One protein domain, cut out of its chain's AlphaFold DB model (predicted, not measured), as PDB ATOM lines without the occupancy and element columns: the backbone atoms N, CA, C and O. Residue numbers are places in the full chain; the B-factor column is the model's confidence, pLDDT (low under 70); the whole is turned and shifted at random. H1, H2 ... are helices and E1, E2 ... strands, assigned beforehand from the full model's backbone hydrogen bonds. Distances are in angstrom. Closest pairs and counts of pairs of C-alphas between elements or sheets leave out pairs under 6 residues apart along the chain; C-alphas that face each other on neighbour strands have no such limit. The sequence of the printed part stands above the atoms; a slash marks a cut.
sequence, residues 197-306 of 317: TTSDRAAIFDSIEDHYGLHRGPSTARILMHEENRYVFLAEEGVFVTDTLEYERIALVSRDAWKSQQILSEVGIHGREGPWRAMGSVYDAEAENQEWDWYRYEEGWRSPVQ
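AT A GLANCE: This is residues 197 to 306 of the 317 residues of an uncharacterized protein of Ascobolus immersus RN42 (UniProt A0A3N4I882). A small, strongly twisted sheet of five strands is sandwiched between two helices, H1 crossing one face and H2 covering part of the other, as three layers. Beyond edge strand E5, short H3 and residues 298 to 306 make one end of the longest axis. The printed part has 110 residues, with three named helices and five named strands in the order H1 E1 E2 E3 E4 H2 E5 H3; the sheet runs E1 E2 E3 E4 E5, all antiparallel. The class is mixed, helices and strands, with 50 residues, under half, in named elements. The whole is compact, with a radius of gyration of the C-alphas of 13.9 A, and only just elongated, spanning 48 by 32 by 27 A.

HOW THE PARTS SIT: H1, residues 198 to 212, is on the sheet at a height of 10.9 A, on a local plane fitted to only just enough of the sheet's C-alphas, 6. E1 (224 to 226), E2 (230 to 234), E3 (239 to 242) and E4 (249 to 254) form a meander, each strand the antiparallel neighbour of the one before. H1 lies over E2 and E4 and runs across the strands, at 86 degrees to E2 on the local plane. N 224 and O 232, 2.8 A, are within hydrogen-bond range between E1 and E2, as are N 240 and O 233, 2.9 A, between E2 and E3, and N 253 and O 239, 2.8 A, between E3 and E4. H2, residues 257 to 266, is on the opposite face from H1, at a height of 8.9 A, over E4 and, only just, over E3, on which 3 of its C-alphas fall. It runs slantwise to the strands, at 34 degrees to E4 on the local plane; the closest C-alphas of the two are those of Ser 254 and Ser 260, 5.2 A. Edge strand E5, residues 276 to 278, has N 277 within hydrogen-bond range of O 250 in E4, 2.9 A. H3, residues 294 to 297, only grazes the sheet; its closest C-alphas with E5 are those of Trp 294 and Ala 278, 5.3 A. Every O i to N i+4 pair is within hydrogen-bond range in H1 and H2; H3 is too short for one.

IN THESE COORDINATES: H1 is 20.4 A long from C-alpha 198 at (499.570, 367.681, 373.214). E4 measures 16.0 A, H2 14.4 A and E2 13.7 A. H3 ends with C-alpha 297 at (479.350, 371.804, 396.910).

THE WHOLE: The C-alphas farthest apart are those of Thr 220 and Gln 306, 49.4 A. The printed part has no cut. The links H1 to E1 and E5 to H3 are long. Residues 302 to 306 have pLDDT under 70.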
ATOM      1  N   THR A 197     500.608 372.447 372.809       92.50
ATOM      2  CA  THR A 197     501.207 371.109 372.758       92.50
ATOM      3  C   THR A 197     500.202 370.056 373.213       92.50
ATOM      4  O   THR A 197     499.296 370.325 374.003       92.50
ATOM      5  N   THR A 198     500.384 368.815 372.755       91.56
ATOM      6  CA  THR A 198     499.570 367.681 373.214       91.56
ATOM      7  C   THR A 198     499.663 367.491 374.729       91.56
ATOM      8  O   THR A 198     498.678 367.105 375.348       91.56
ATOM      9  N   SER A 199     500.820 367.792 375.330       93.38
ATOM     10  CA  SER A 199     501.022 367.693 376.779       93.38
ATOM     11  C   SER A 199     500.268 368.777 377.546       93.38
ATOM     12  O   SER A 199     499.695 368.477 378.588       93.38
ATOM     13  N   ASP A 200     500.249 370.015 377.042       92.06
ATOM     14  CA  ASP A 200     499.530 371.124 377.685       92.06
ATOM     15  C   ASP A 200     498.025 370.866 377.677       92.06
ATOM     16  O   ASP A 200     497.353 370.967 378.705       92.06
ATOM     17  N   ARG A 201     497.507 370.454 376.514       92.75
ATOM     18  CA  ARG A 201     496.111 370.044 376.371       92.75
ATOM     19  C   ARG A 201     495.790 368.881 377.302       92.75
ATOM     20  O   ARG A 201     494.740 368.894 377.937       92.75
ATOM     21  N   ALA A 202     496.680 367.890 377.381       93.69
ATOM     22  CA  ALA A 202     496.459 366.733 378.230       93.69
ATOM     23  C   ALA A 202     496.324 367.123 379.701       93.69
ATOM     24  O   ALA A 202     495.342 366.744 380.318       93.69
ATOM     25  N   ALA A 203     497.217 367.971 380.212       92.94
ATOM     26  CA  ALA A 203     497.167 368.420 381.600       92.94
ATOM     27  C   ALA A 203     495.843 369.119 381.967       92.94
ATOM     28  O   ALA A 203     495.328 368.908 383.063       92.94
ATOM     29  N   ILE A 204     495.280 369.925 381.058       92.94
ATOM     30  CA  ILE A 204     493.972 370.559 381.280       92.94
ATOM     31  C   ILE A 204     492.853 369.512 381.298       92.94
ATOM     32  O   ILE A 204     492.033 369.512 382.212       92.94
ATOM     33  N   PHE A 205     492.819 368.616 380.310       95.19
ATOM     34  CA  PHE A 205     491.753 367.618 380.227       95.19
ATOM     35  C   PHE A 205     491.820 366.571 381.336       95.19
ATOM     36  O   PHE A 205     490.765 366.190 381.814       95.19
ATOM     37  N   ASP A 206     493.009 366.171 381.788       95.19
ATOM     38  CA  ASP A 206     493.155 365.256 382.924       95.19
ATOM     39  C   ASP A 206     492.509 365.876 384.180       95.19
ATOM     40  O   ASP A 206     491.740 365.226 384.877       95.19
ATOM     41  N   SER A 207     492.717 367.180 384.414       93.25
ATOM     42  CA  SER A 207     492.066 367.888 385.524       93.25
ATOM     43  C   SER A 207     490.551 368.031 385.343       93.25
ATOM     44  O   SER A 207     489.813 367.968 386.322       93.25
ATOM     45  N   ILE A 208     490.075 368.273 384.121       94.81
ATOM     46  CA  ILE A 208     488.642 368.412 383.835       94.81
ATOM     47  C   ILE A 208     487.923 367.067 383.975       94.81
ATOM     48  O   ILE A 208     486.828 367.019 384.532       94.81
ATOM     49  N   GLU A 209     488.529 365.988 383.493       95.44
ATOM     50  CA  GLU A 209     488.003 364.630 383.606       95.44
ATOM     51  C   GLU A 209     487.923 364.216 385.080       95.44
ATOM     52  O   GLU A 209     486.863 363.786 385.532       95.44
ATOM     53  N   ASP A 210     488.976 364.472 385.862       94.38
ATOM     54  CA  ASP A 210     488.997 364.187 387.301       94.38
ATOM     55  C   ASP A 210     487.933 364.983 388.082       94.38
ATOM     56  O   ASP A 210     487.298 364.450 388.995       94.38
ATOM     57  N   HIS A 211     487.717 366.262 387.749       93.19
ATOM     58  CA  HIS A 211     486.800 367.129 388.501       93.19
ATOM     59  C   HIS A 211     485.339 367.043 388.053       93.19
ATOM     60  O   HIS A 211     484.447 367.277 388.872       93.19
ATOM     61  N   TYR A 212     485.093 366.758 386.774       95.06
ATOM     62  CA  TYR A 212     483.776 366.891 386.148       95.06
ATOM     63  C   TYR A 212     483.333 365.659 385.358       95.06
ATOM     64  O   TYR A 212     482.187 365.618 384.913       95.06
ATOM     65  N   GLY A 213     484.195 364.658 385.172       95.25
ATOM     66  CA  GLY A 213     483.881 363.468 384.378       95.25
ATOM     67  C   GLY A 213     483.626 363.762 382.897       95.25
ATOM     68  O   GLY A 213     482.894 363.014 382.255       95.25
ATOM     69  N   LEU A 214     484.163 364.869 382.375       95.81
ATOM     70  CA  LEU A 214     484.040 365.244 380.966       95.81
ATOM     71  C   LEU A 214     485.189 364.657 380.156       95.81
ATOM     72  O   LEU A 214     486.356 364.833 380.513       95.81
ATOM     73  N   HIS A 215     484.860 364.025 379.035       94.88
ATOM     74  CA  HIS A 215     485.854 363.335 378.227       94.88
ATOM     75  C   HIS A 215     486.541 364.275 377.241       94.88
ATOM     76  O   HIS A 215     485.991 365.266 376.741       94.88
ATOM     77  N   ARG A 216     487.795 363.945 376.930       93.88
ATOM     78  CA  ARG A 216     488.608 364.731 376.008       93.88
ATOM     79  C   ARG A 216     488.015 364.720 374.602       93.88
ATOM     80  O   ARG A 216     488.113 363.737 373.879       93.88
ATOM     81  N   GLY A 217     487.528 365.879 374.177       91.06
ATOM     82  CA  GLY A 217     487.051 366.091 372.816       91.06
ATOM     83  C   GLY A 217     488.176 366.155 371.773       91.06
ATOM     84  O   GLY A 217     489.371 366.225 372.111       91.06
ATOM     85  N   PRO A 218     487.809 366.192 370.480       89.75
ATOM     86  CA  PRO A 218     488.756 366.178 369.373       89.75
ATOM     87  C   PRO A 218     489.760 367.334 369.456       89.75
ATOM     88  O   PRO A 218     489.429 368.468 369.805       89.75
ATOM     89  N   SER A 219     491.016 367.057 369.092       87.81
ATOM     90  CA  SER A 219     492.115 368.035 369.129       87.81
ATOM     91  C   SER A 219     492.057 369.082 368.011       87.81
ATOM     92  O   SER A 219     492.985 369.875 367.870       87.81
ATOM     93  N   THR A 220     491.006 369.075 367.188       88.50
ATOM     94  CA  THR A 220     490.815 370.036 366.093       88.50
ATOM     95  C   THR A 220     490.497 371.434 366.605       88.50
ATOM     96  O   THR A 220     490.948 372.426 366.028       88.50
ATOM     97  N   ALA A 221     489.794 371.518 367.735       91.06
ATOM     98  CA  ALA A 221     489.478 372.768 368.397       91.06
ATOM     99  C   ALA A 221     490.463 373.036 369.535       91.06
ATOM    100  O   ALA A 221     490.507 372.329 370.548       91.06
ATOM    101  N   ARG A 222     491.250 374.096 369.364       94.19
ATOM    102  CA  ARG A 222     492.193 374.576 370.376       94.19
ATOM    103  C   ARG A 222     491.473 375.130 371.596       94.19
ATOM    104  O   ARG A 222     490.354 375.626 371.478       94.19
ATOM    105  N   ILE A 223     492.130 375.104 372.748       95.62
ATOM    106  CA  ILE A 223     491.587 375.734 373.955       95.62
ATOM    107  C   ILE A 223     491.672 377.259 373.804       95.62
ATOM    108  O   ILE A 223     492.730 377.824 373.490       95.62
ATOM    109  N   LEU A 224     490.539 377.928 374.003       96.06
ATOM    110  CA  LEU A 224     490.449 379.380 374.025       96.06
ATOM    111  C   LEU A 224     490.513 379.897 375.459       96.06
ATOM    112  O   LEU A 224     490.150 379.208 376.409       96.06
ATOM    113  N   MET A 225     490.923 381.152 375.578       95.38
ATOM    114  CA  MET A 225     490.838 381.953 376.783       95.38
ATOM    115  C   MET A 225     490.054 383.234 376.487       95.38
ATOM    116  O   MET A 225     490.310 383.895 375.478       95.38
ATOM    117  N   HIS A 226     489.123 383.586 377.369       95.06
ATOM    118  CA  HIS A 226     488.328 384.814 377.321       95.06
ATOM    119  C   HIS A 226     488.749 385.756 378.451       95.06
ATOM    120  O   HIS A 226     488.800 385.332 379.608       95.06
ATOM    121  N   GLU A 227     489.059 387.016 378.114       86.69
ATOM    122  CA  GLU A 227     489.365 388.100 379.074       86.69
ATOM    123  C   GLU A 227     490.330 387.698 380.207       86.69
ATOM    124  O   GLU A 227     490.215 388.133 381.346       86.69
ATOM    125  N   GLU A 228     491.309 386.855 379.874       78.75
ATOM    126  CA  GLU A 228     492.407 386.408 380.747       78.75
ATOM    127  C   GLU A 228     492.049 385.418 381.857       78.75
ATOM    128  O   GLU A 228     492.971 384.884 382.464       78.75
ATOM    129  N   ASN A 229     490.767 385.128 382.094       90.06
ATOM    130  CA  ASN A 229     490.359 384.385 383.292       90.06
ATOM    131  C   ASN A 229     489.459 383.174 383.045       90.06
ATOM    132  O   ASN A 229     489.083 382.510 384.004       90.06
ATOM    133  N   ARG A 230     489.072 382.886 381.801       93.38
ATOM    134  CA  ARG A 230     488.122 381.802 381.510       93.38
ATOM    135  C   ARG A 230     488.582 380.960 380.355       93.38
ATOM    136  O   ARG A 230     488.995 381.508 379.336       93.38
ATOM    137  N   TYR A 231     488.437 379.654 380.492       95.81
ATOM    138  CA  TYR A 231     488.711 378.700 379.436       95.81
ATOM    139  C   TYR A 231     487.445 378.362 378.669       95.81
ATOM    140  O   TYR A 231     486.376 378.219 379.257       95.81
ATOM    141  N   VAL A 232     487.586 378.202 377.356       96.81
ATOM    142  CA  VAL A 232     486.571 377.583 376.502       96.81
ATOM    143  C   VAL A 232     487.219 376.441 375.740       96.81
ATOM    144  O   VAL A 232     488.264 376.617 375.107       96.81
ATOM    145  N   PHE A 233     486.613 375.264 375.799       96.44
ATOM    146  CA  PHE A 233     487.163 374.059 375.193       96.44
ATOM    147  C   PHE A 233     486.063 373.131 374.681       96.44
ATOM    148  O   PHE A 233     484.918 373.189 375.121       96.44
ATOM    149  N   LEU A 234     486.436 372.284 373.724       96.38
ATOM    150  CA  LEU A 234     485.572 371.265 373.135       96.38
ATOM    151  C   LEU A 234     485.869 369.908 373.786       96.38
ATOM    152  O   LEU A 234     486.974 369.384 373.626       96.38
ATOM    153  N   ALA A 235     484.888 369.374 374.504       95.94
ATOM    154  CA  ALA A 235     484.848 368.020 375.054       95.94
ATOM    155  C   ALA A 235     484.049 367.084 374.122       95.94
ATOM    156  O   ALA A 235     483.553 367.522 373.081       95.94
ATOM    157  N   GLU A 236     483.939 365.796 374.457       94.31
ATOM    158  CA  GLU A 236     483.103 364.862 373.679       94.31
ATOM    159  C   GLU A 236     481.613 365.224 373.762       94.31
ATOM    160  O   GLU A 236     480.868 365.083 372.793       94.31
ATOM    161  N   GLU A 237     481.189 365.747 374.911       94.62
ATOM    162  CA  GLU A 237     479.801 366.070 375.227       94.62
ATOM    163  C   GLU A 237     479.354 367.439 374.684       94.62
ATOM    164  O   GLU A 237     478.156 367.734 374.662       94.62
ATOM    165  N   GLY A 238     480.295 368.285 374.252       95.94
ATOM    166  CA  GLY A 238     480.012 369.622 373.739       95.94
ATOM    167  C   GLY A 238     481.099 370.646 374.044       95.94
ATOM    168  O   GLY A 238     482.227 370.316 374.408       95.94
ATOM    169  N   VAL A 239     480.756 371.922 373.886       97.25
ATOM    170  CA  VAL A 239     481.641 373.036 374.239       97.25
ATOM    171  C   VAL A 239     481.320 373.517 375.637       97.25
ATOM    172  O   VAL A 239     480.172 373.825 375.954       97.25
ATOM    173  N   PHE A 240     482.362 373.669 376.440       97.44
ATOM    174  CA  PHE A 240     482.256 374.118 377.814       97.44
ATOM    175  C   PHE A 240     483.016 375.417 378.040       97.44
ATOM    176  O   PHE A 240     483.993 375.714 377.349       97.44
ATOM    177  N   VAL A 241     482.558 376.174 379.034       96.81
ATOM    178  CA  VAL A 241     483.195 377.392 379.530       96.81
ATOM    179  C   VAL A 241     483.412 377.298 381.035       96.81
ATOM    180  O   VAL A 241     482.557 376.785 381.757       96.81
ATOM    181  N   THR A 242     484.546 377.807 381.511       95.38
ATOM    182  CA  THR A 242     484.851 377.920 382.944       95.38
ATOM    183  C   THR A 242     484.542 379.319 383.454       95.38
ATOM    184  O   THR A 242     484.453 380.282 382.687       95.38
ATOM    185  N   ASP A 243     484.364 379.458 384.761       89.19
ATOM    186  CA  ASP A 243     484.173 380.760 385.399       89.19
ATOM    187  C   ASP A 243     485.496 381.453 385.766       89.19
ATOM    188  O   ASP A 243     485.587 382.683 385.674       89.19
ATOM    189  N   THR A 244     486.505 380.660 386.139       86.62
ATOM    190  CA  THR A 244     487.858 381.067 386.529       86.62
ATOM    191  C   THR A 244     488.922 380.182 385.861       86.62
ATOM    192  O   THR A 244     488.615 379.192 385.183       86.62
ATOM    193  N   LEU A 245     490.200 380.543 386.042       80.19
ATOM    194  CA  LEU A 245     491.346 379.744 385.586       80.19
ATOM    195  C   LEU A 245     491.550 378.479 386.420       80.19
ATOM    196  O   LEU A 245     492.214 377.555 385.964       80.19
ATOM    197  N   GLU A 246     491.009 378.453 387.637       81.56
ATOM    198  CA  GLU A 246     491.138 377.328 388.565       81.56
ATOM    199  C   GLU A 246     490.067 376.259 388.327       81.56
ATOM    200  O   GLU A 246     490.063 375.233 388.999       81.56
ATOM    201  N   TYR A 247     489.203 376.460 387.323       82.44
ATOM    202  CA  TYR A 247     488.121 375.540 386.983       82.44
ATOM    203  C   TYR A 247     487.187 375.300 388.174       82.44
ATOM    204  O   TYR A 247     486.729 374.177 388.356       82.44
ATOM    205  N   GLU A 248     486.907 376.326 388.985       87.12
ATOM    206  CA  GLU A 248     486.011 376.208 390.148       87.12
ATOM    207  C   GLU A 248     484.590 375.838 389.717       87.12
ATOM    208  O   GLU A 248     483.896 375.077 390.400       87.12
ATOM    209  N   ARG A 249     484.161 376.360 388.562       91.69
ATOM    210  CA  ARG A 249     482.902 375.995 387.928       91.69
ATOM    211  C   ARG A 249     483.036 375.839 386.425       91.69
ATOM    212  O   ARG A 249     483.850 376.482 385.758       91.69
ATOM    213  N   ILE A 250     482.133 375.038 385.876       95.69
ATOM    214  CA  ILE A 250     482.001 374.818 384.441       95.69
ATOM    215  C   ILE A 250     480.536 374.861 384.006       95.69
ATOM    216  O   ILE A 250     479.640 374.482 384.763       95.69
ATOM    217  N   ALA A 251     480.283 375.309 382.780       96.50
ATOM    218  CA  ALA A 251     478.974 375.230 382.150       96.50
ATOM    219  C   ALA A 251     479.072 374.803 380.683       96.50
ATOM    220  O   ALA A 251     480.008 375.176 379.974       96.50
ATOM    221  N   LEU A 252     478.073 374.049 380.225       97.31
ATOM    222  CA  LEU A 252     477.891 373.683 378.825       97.31
ATOM    223  C   LEU A 252     477.344 374.882 378.051       97.31
ATOM    224  O   LEU A 252     476.241 375.362 378.320       97.31
ATOM    225  N   VAL A 253     478.099 375.331 377.055       97.19
ATOM    226  CA  VAL A 253     477.662 376.355 376.104       97.19
ATOM    227  C   VAL A 253     476.626 375.750 375.166       97.19
ATOM    228  O   VAL A 253     475.492 376.215 375.146       97.19
ATOM    229  N   SER A 254     476.998 374.694 374.438       96.81
ATOM    230  CA  SER A 254     476.084 373.850 373.667       96.81
ATOM    231  C   SER A 254     476.736 372.507 373.321       96.81
ATOM    232  O   SER A 254     477.964 372.388 373.280       96.81
ATOM    233  N   ARG A 255     475.913 371.487 373.047       95.69
ATOM    234  CA  ARG A 255     476.373 370.186 372.520       95.69
ATOM    235  C   ARG A 255     476.906 370.291 371.084       95.69
ATOM    236  O   ARG A 255     477.735 369.483 370.672       95.69
ATOM    237  N   ASP A 256     476.444 371.285 370.326       95.56
ATOM    238  CA  ASP A 256     476.898 371.558 368.960       95.56
ATOM    239  C   ASP A 256     478.002 372.627 368.976       95.56
ATOM    240  O   ASP A 256     477.822 373.734 369.503       95.56
ATOM    241  N   ALA A 257     479.162 372.307 368.400       95.81
ATOM    242  CA  ALA A 257     480.314 373.201 368.375       95.81
ATOM    243  C   ALA A 257     480.072 374.475 367.539       95.81
ATOM    244  O   ALA A 257     480.519 375.562 367.917       95.81
ATOM    245  N   TRP A 258     479.312 374.378 366.445       95.56
ATOM    246  CA  TRP A 258     478.965 375.522 365.599       95.56
ATOM    247  C   TRP A 258     477.977 376.447 366.293       95.56
ATOM    248  O   TRP A 258     478.188 377.662 366.328       95.56
ATOM    249  N   LYS A 259     476.949 375.865 366.921       96.62
ATOM    250  CA  LYS A 259     476.000 376.618 367.746       96.62
ATOM    251  C   LYS A 259     476.714 377.317 368.898       96.62
ATOM    252  O   LYS A 259     476.467 378.489 369.162       96.62
ATOM    253  N   SER A 260     477.663 376.633 369.533       96.94
ATOM    254  CA  SER A 260     478.484 377.219 370.593       96.94
ATOM    255  C   SER A 260     479.267 378.435 370.109       96.94
ATOM    256  O   SER A 260     479.278 379.457 370.785       96.94
ATOM    257  N   GLN A 261     479.882 378.375 368.922       96.88
ATOM    258  CA  GLN A 261     480.569 379.534 368.350       96.88
ATOM    259  C   GLN A 261     479.620 380.718 368.138       96.88
ATOM    260  O   GLN A 261     479.995 381.846 368.452       96.88
ATOM    261  N   GLN A 262     478.411 380.465 367.629       97.06
ATOM    262  CA  GLN A 262     477.400 381.505 367.450       97.06
ATOM    263  C   GLN A 262     477.040 382.152 368.793       97.06
ATOM    264  O   GLN A 262     477.164 383.368 368.938       97.06
ATOM    265  N   ILE A 263     476.711 381.336 369.799       97.25
ATOM    266  CA  ILE A 263     476.389 381.792 371.156       97.25
ATOM    267  C   ILE A 263     477.528 382.646 371.737       97.25
ATOM    268  O   ILE A 263     477.289 383.749 372.233       97.25
ATOM    269  N   LEU A 264     478.775 382.175 371.631       96.94
ATOM    270  CA  LEU A 264     479.954 382.886 372.135       96.94
ATOM    271  C   LEU A 264     480.208 384.208 371.397       96.94
ATOM    272  O   LEU A 264     480.733 385.138 372.006       96.94
ATOM    273  N   SER A 265     479.848 384.305 370.113       96.75
ATOM    274  CA  SER A 265     479.977 385.542 369.332       96.75
ATOM    275  C   SER A 265     478.840 386.540 369.565       96.75
ATOM    276  O   SER A 265     479.067 387.740 369.529       96.75
ATOM    277  N   GLU A 266     477.618 386.085 369.834       96.25
ATOM    278  CA  GLU A 266     476.464 386.983 369.983       96.25
ATOM    279  C   GLU A 266     476.258 387.428 371.433       96.25
ATOM    280  O   GLU A 266     476.036 388.606 371.713       96.25
ATOM    281  N   VAL A 267     476.334 386.474 372.363       94.19
ATOM    282  CA  VAL A 267     475.990 386.666 373.781       94.19
ATOM    283  C   VAL A 267     477.234 386.600 374.670       94.19
ATOM    284  O   VAL A 267     477.248 387.131 375.781       94.19
ATOM    285  N   GLY A 268     478.296 385.952 374.192       92.19
ATOM    286  CA  GLY A 268     479.484 385.679 374.989       92.19
ATOM    287  C   GLY A 268     479.250 384.558 375.999       92.19
ATOM    288  O   GLY A 268     478.353 383.732 375.857       92.19
ATOM    289  N   ILE A 269     480.048 384.556 377.066       86.69
ATOM    290  CA  ILE A 269     480.033 383.536 378.133       86.69
ATOM    291  C   ILE A 269     478.706 383.448 378.909       86.69
ATOM    292  O   ILE A 269     478.471 382.495 379.650       86.69
ATOM    293  N   HIS A 270     477.851 384.466 378.790       88.81
ATOM    294  CA  HIS A 270     476.523 384.459 379.397       88.81
ATOM    295  C   HIS A 270     475.532 383.613 378.598       88.81
ATOM    296  O   HIS A 270     474.568 383.117 379.178       88.81
ATOM    297  N   GLY A 271     475.784 383.419 377.303       89.69
ATOM    298  CA  GLY A 271     475.029 382.503 376.470       89.69
ATOM    299  C   GLY A 271     475.496 381.077 376.731       89.69
ATOM    300  O   GLY A 271     476.625 380.713 376.415       89.69
ATOM    301  N   ARG A 272     474.635 380.276 377.349       92.44
ATOM    302  CA  ARG A 272     474.891 378.866 377.642       92.44
ATOM    303  C   ARG A 272     473.577 378.106 377.715       92.44
ATOM    304  O   ARG A 272     472.560 378.677 378.104       92.44
ATOM    305  N   GLU A 273     473.614 376.833 377.351       94.25
ATOM    306  CA  GLU A 273     472.450 375.945 377.394       94.25
ATOM    307  C   GLU A 273     472.366 375.152 378.696       94.25
ATOM    308  O   GLU A 273     471.265 374.854 379.151       94.25
ATOM    309  N   GLY A 274     473.510 374.812 379.292       92.31
ATOM    310  CA  GLY A 274     473.559 373.969 380.480       92.31
ATOM    311  C   GLY A 274     473.758 374.723 381.797       92.31
ATOM    312  O   GLY A 274     474.157 375.896 381.820       92.31
ATOM    313  N   PRO A 275     473.512 374.028 382.921       93.62
ATOM    314  CA  PRO A 275     473.745 374.550 384.259       93.62
ATOM    315  C   PRO A 275     475.235 374.793 384.524       93.62
ATOM    316  O   PRO A 275     476.107 374.123 383.959       93.62
ATOM    317  N   TRP A 276     475.515 375.709 385.455       93.75
ATOM    318  CA  TRP A 276     476.804 375.755 386.135       93.75
ATOM    319  C   TRP A 276     476.924 374.581 387.098       93.75
ATOM    320  O   TRP A 276     475.979 374.274 387.832       93.75
ATOM    321  N   ARG A 277     478.105 373.968 387.119       93.94
ATOM    322  CA  ARG A 277     478.474 372.879 388.020       93.94
ATOM    323  C   ARG A 277     479.755 373.240 388.753       93.94
ATOM    324  O   ARG A 277     480.679 373.753 388.128       93.94
ATOM    325  N   ALA A 278     479.774 372.995 390.056       91.75
ATOM    326  CA  ALA A 278     480.940 373.182 390.905       91.75
ATOM    327  C   ALA A 278     481.937 372.027 390.745       91.75
ATOM    328  O   ALA A 278     481.549 370.890 390.458       91.75
ATOM    329  N   MET A 279     483.213 372.330 390.961       90.38
ATOM    330  CA  MET A 279     484.312 371.368 390.978       90.38
ATOM    331  C   MET A 279     484.009 370.164 391.883       90.38
ATOM    332  O   MET A 279     483.479 370.310 392.983       90.38
ATOM    333  N   GLY A 280     484.339 368.958 391.411       87.25
ATOM    334  CA  GLY A 280     484.089 367.697 392.119       87.25
ATOM    335  C   GLY A 280     482.703 367.095 391.862       87.25
ATOM    336  O   GLY A 280     482.418 365.988 392.321       87.25
ATOM    337  N   SER A 281     481.838 367.788 391.115       89.00
ATOM    338  CA  SER A 281     480.562 367.247 390.648       89.00
ATOM    339  C   SER A 281     480.673 366.780 389.201       89.00
ATOM    340  O   SER A 281     481.008 367.572 388.324       89.00
ATOM    341  N   VAL A 282     480.274 365.533 388.928       93.06
ATOM    342  CA  VAL A 282     480.110 365.056 387.546       93.06
ATOM    343  C   VAL A 282     479.155 365.990 386.800       93.06
ATOM    344  O   VAL A 282     478.103 366.379 387.332       93.06
ATOM    345  N   TYR A 283     479.547 366.393 385.591       95.00
ATOM    346  CA  TYR A 283     478.734 367.268 384.769       95.00
ATOM    347  C   TYR A 283     477.513 366.513 384.249       95.00
ATOM    348  O   TYR A 283     477.627 365.479 383.598       95.00
ATOM    349  N   ASP A 284     476.337 367.073 384.508       93.06
ATOM    350  CA  ASP A 284     475.069 366.593 383.981       93.06
ATOM    351  C   ASP A 284     474.294 367.800 383.450       93.06
ATOM    352  O   ASP A 284     474.053 368.772 384.171       93.06
ATOM    353  N   ALA A 285     473.945 367.745 382.165       91.56
ATOM    354  CA  ALA A 285     473.239 368.816 381.472       91.56
ATOM    355  C   ALA A 285     471.804 369.005 381.989       91.56
ATOM    356  O   ALA A 285     471.257 370.094 381.841       91.56
ATOM    357  N   GLU A 286     471.214 367.971 382.596       91.81
ATOM    358  CA  GLU A 286     469.843 367.989 383.119       91.81
ATOM    359  C   GLU A 286     469.792 368.284 384.629       91.81
ATOM    360  O   GLU A 286     468.712 368.365 385.219       91.81
ATOM    361  N   ALA A 287     470.950 368.434 385.278       90.31
ATOM    362  CA  ALA A 287     471.013 368.705 386.704       90.31
ATOM    363  C   ALA A 287     470.605 370.145 387.049       90.31
ATOM    364  O   ALA A 287     470.622 371.060 386.224       90.31
ATOM    365  N   GLU A 288     470.275 370.372 388.322       90.19
ATOM    366  CA  GLU A 288     469.992 371.717 388.815       90.19
ATOM    367  C   GLU A 288     471.210 372.645 388.676       90.19
ATOM    368  O   GLU A 288     472.367 372.251 388.882       90.19
ATOM    369  N   ASN A 289     470.925 373.905 388.341       90.31
ATOM    370  CA  ASN A 289     471.927 374.949 388.162       90.31
ATOM    371  C   ASN A 289     472.540 375.365 389.508       90.31
ATOM    372  O   ASN A 289     471.834 375.858 390.386       90.31
ATOM    373  N   GLN A 290     473.860 375.229 389.650       88.06
ATOM    374  CA  GLN A 290     474.593 375.566 390.876       88.06
ATOM    375  C   GLN A 290     475.191 376.982 390.852       88.06
ATOM    376  O   GLN A 290     476.042 377.304 391.670       88.06
ATOM    377  N   GLU A 291     474.756 377.855 389.942       84.56
ATOM    378  CA  GLU A 291     475.330 379.195 389.740       84.56
ATOM    379  C   GLU A 291     475.498 380.022 391.023       84.56
ATOM    380  O   GLU A 291     476.543 380.646 391.215       84.56
ATOM    381  N   TRP A 292     474.492 379.998 391.903       81.12
ATOM    382  CA  TRP A 292     474.439 380.830 393.109       81.12
ATOM    383  C   TRP A 292     474.863 380.116 394.388       81.12
ATOM    384  O   TRP A 292     475.304 380.784 395.312       81.12
ATOM    385  N   ASP A 293     474.762 378.789 394.431       81.12
ATOM    386  CA  ASP A 293     475.005 377.977 395.632       81.12
ATOM    387  C   ASP A 293     476.198 377.024 395.457       81.12
ATOM    388  O   ASP A 293     476.339 376.063 396.207       81.12
ATOM    389  N   TRP A 294     477.064 377.277 394.473       76.62
ATOM    390  CA  TRP A 294     478.236 376.452 394.160       76.62
ATOM    391  C   TRP A 294     479.135 376.196 395.378       76.62
ATOM    392  O   TRP A 294     479.592 375.074 395.562       76.62
ATOM    393  N   TYR A 295     479.293 377.193 396.257       79.12
ATOM    394  CA  TYR A 295     480.070 377.082 397.494       79.12
ATOM    395  C   TYR A 295     479.575 375.939 398.390       79.12
ATOM    396  O   TYR A 295     480.365 375.330 399.095       79.12
ATOM    397  N   ARG A 296     478.281 375.580 398.333       82.06
ATOM    398  CA  ARG A 296     477.718 374.467 399.119       82.06
ATOM    399  C   ARG A 296     478.251 373.099 398.705       82.06
ATOM    400  O   ARG A 296     478.065 372.133 399.441       82.06
ATOM    401  N   TYR A 297     478.854 373.026 397.525       79.56
ATOM    402  CA  TYR A 297     479.350 371.804 396.910       79.56
ATOM    403  C   TYR A 297     480.880 371.715 396.934       79.56
ATOM    404  O   TYR A 297     481.418 370.697 396.512       79.56
ATOM    405  N   GLU A 298     481.585 372.734 397.440       76.69
ATOM    406  CA  GLU A 298     483.038 372.675 397.606       76.69
ATOM    407  C   GLU A 298     483.445 371.642 398.666       76.69
ATOM    408  O   GLU A 298     482.817 371.501 399.723       76.69
ATOM    409  N   GLU A 299     484.553 370.940 398.415       73.19
ATOM    410  CA  GLU A 299     485.100 369.983 399.371       73.19
ATOM    411  C   GLU A 299     485.520 370.699 400.665       73.19
ATOM    412  O   GLU A 299     486.375 371.583 400.682       73.19
ATOM    413  N   GLY A 300     484.908 370.306 401.783       75.81
ATOM    414  CA  GLY A 300     485.165 370.926 403.081       75.81
ATOM    415  C   GLY A 300     484.302 372.150 403.381       75.81
ATOM    416  O   GLY A 300     484.418 372.687 404.489       75.81
ATOM    417  N   TRP A 301     483.390 372.541 402.481       75.00
ATOM    418  CA  TRP A 301     482.355 373.495 402.844       75.00
ATOM    419  C   TRP A 301     481.516 372.917 403.975       75.00
ATOM    420  O   TRP A 301     480.869 371.872 403.876       75.00
ATOM    421  N   ARG A 302     481.542 373.620 405.097       69.81
ATOM    422  CA  ARG A 302     480.534 373.465 406.128       69.81
ATOM    423  C   ARG A 302     479.550 374.575 405.866       69.81
ATOM    424  O   ARG A 302     479.989 375.709 405.658       69.81
ATOM    425  N   SER A 303     478.252 374.260 405.930       69.62
ATOM    426  CA  SER A 303     477.253 375.313 406.109       69.62
ATOM    427  C   SER A 303     477.836 376.269 407.125       69.62
ATOM    428  O   SER A 303     478.291 375.755 408.160       69.62
ATOM    429  N   PRO A 304     477.896 377.594 406.844       68.06
ATOM    430  CA  PRO A 304     478.079 378.561 407.905       68.06
ATOM    431  C   PRO A 304     477.161 378.031 408.972       68.06
ATOM    432  O   PRO A 304     475.974 377.816 408.679       68.06
ATOM    433  N   VAL A 305     477.762 377.598 410.088       56.91
ATOM    434  CA  VAL A 305     477.018 377.109 411.239       56.91
ATOM    435  C   VAL A 305     475.901 378.121 411.299       56.91
ATOM    436  O   VAL A 305     476.208 379.322 411.268       56.91
ATOM    437  N   GLN A 306     474.639 377.675 411.145       51.16
ATOM    438  CA  GLN A 306     473.538 378.530 411.556       51.16
ATOM    439  C   GLN A 306     474.046 378.951 412.907       51.16
ATOM    440  O   GLN A 306     474.285 378.071 413.734       51.16
TER     441      GLN A 306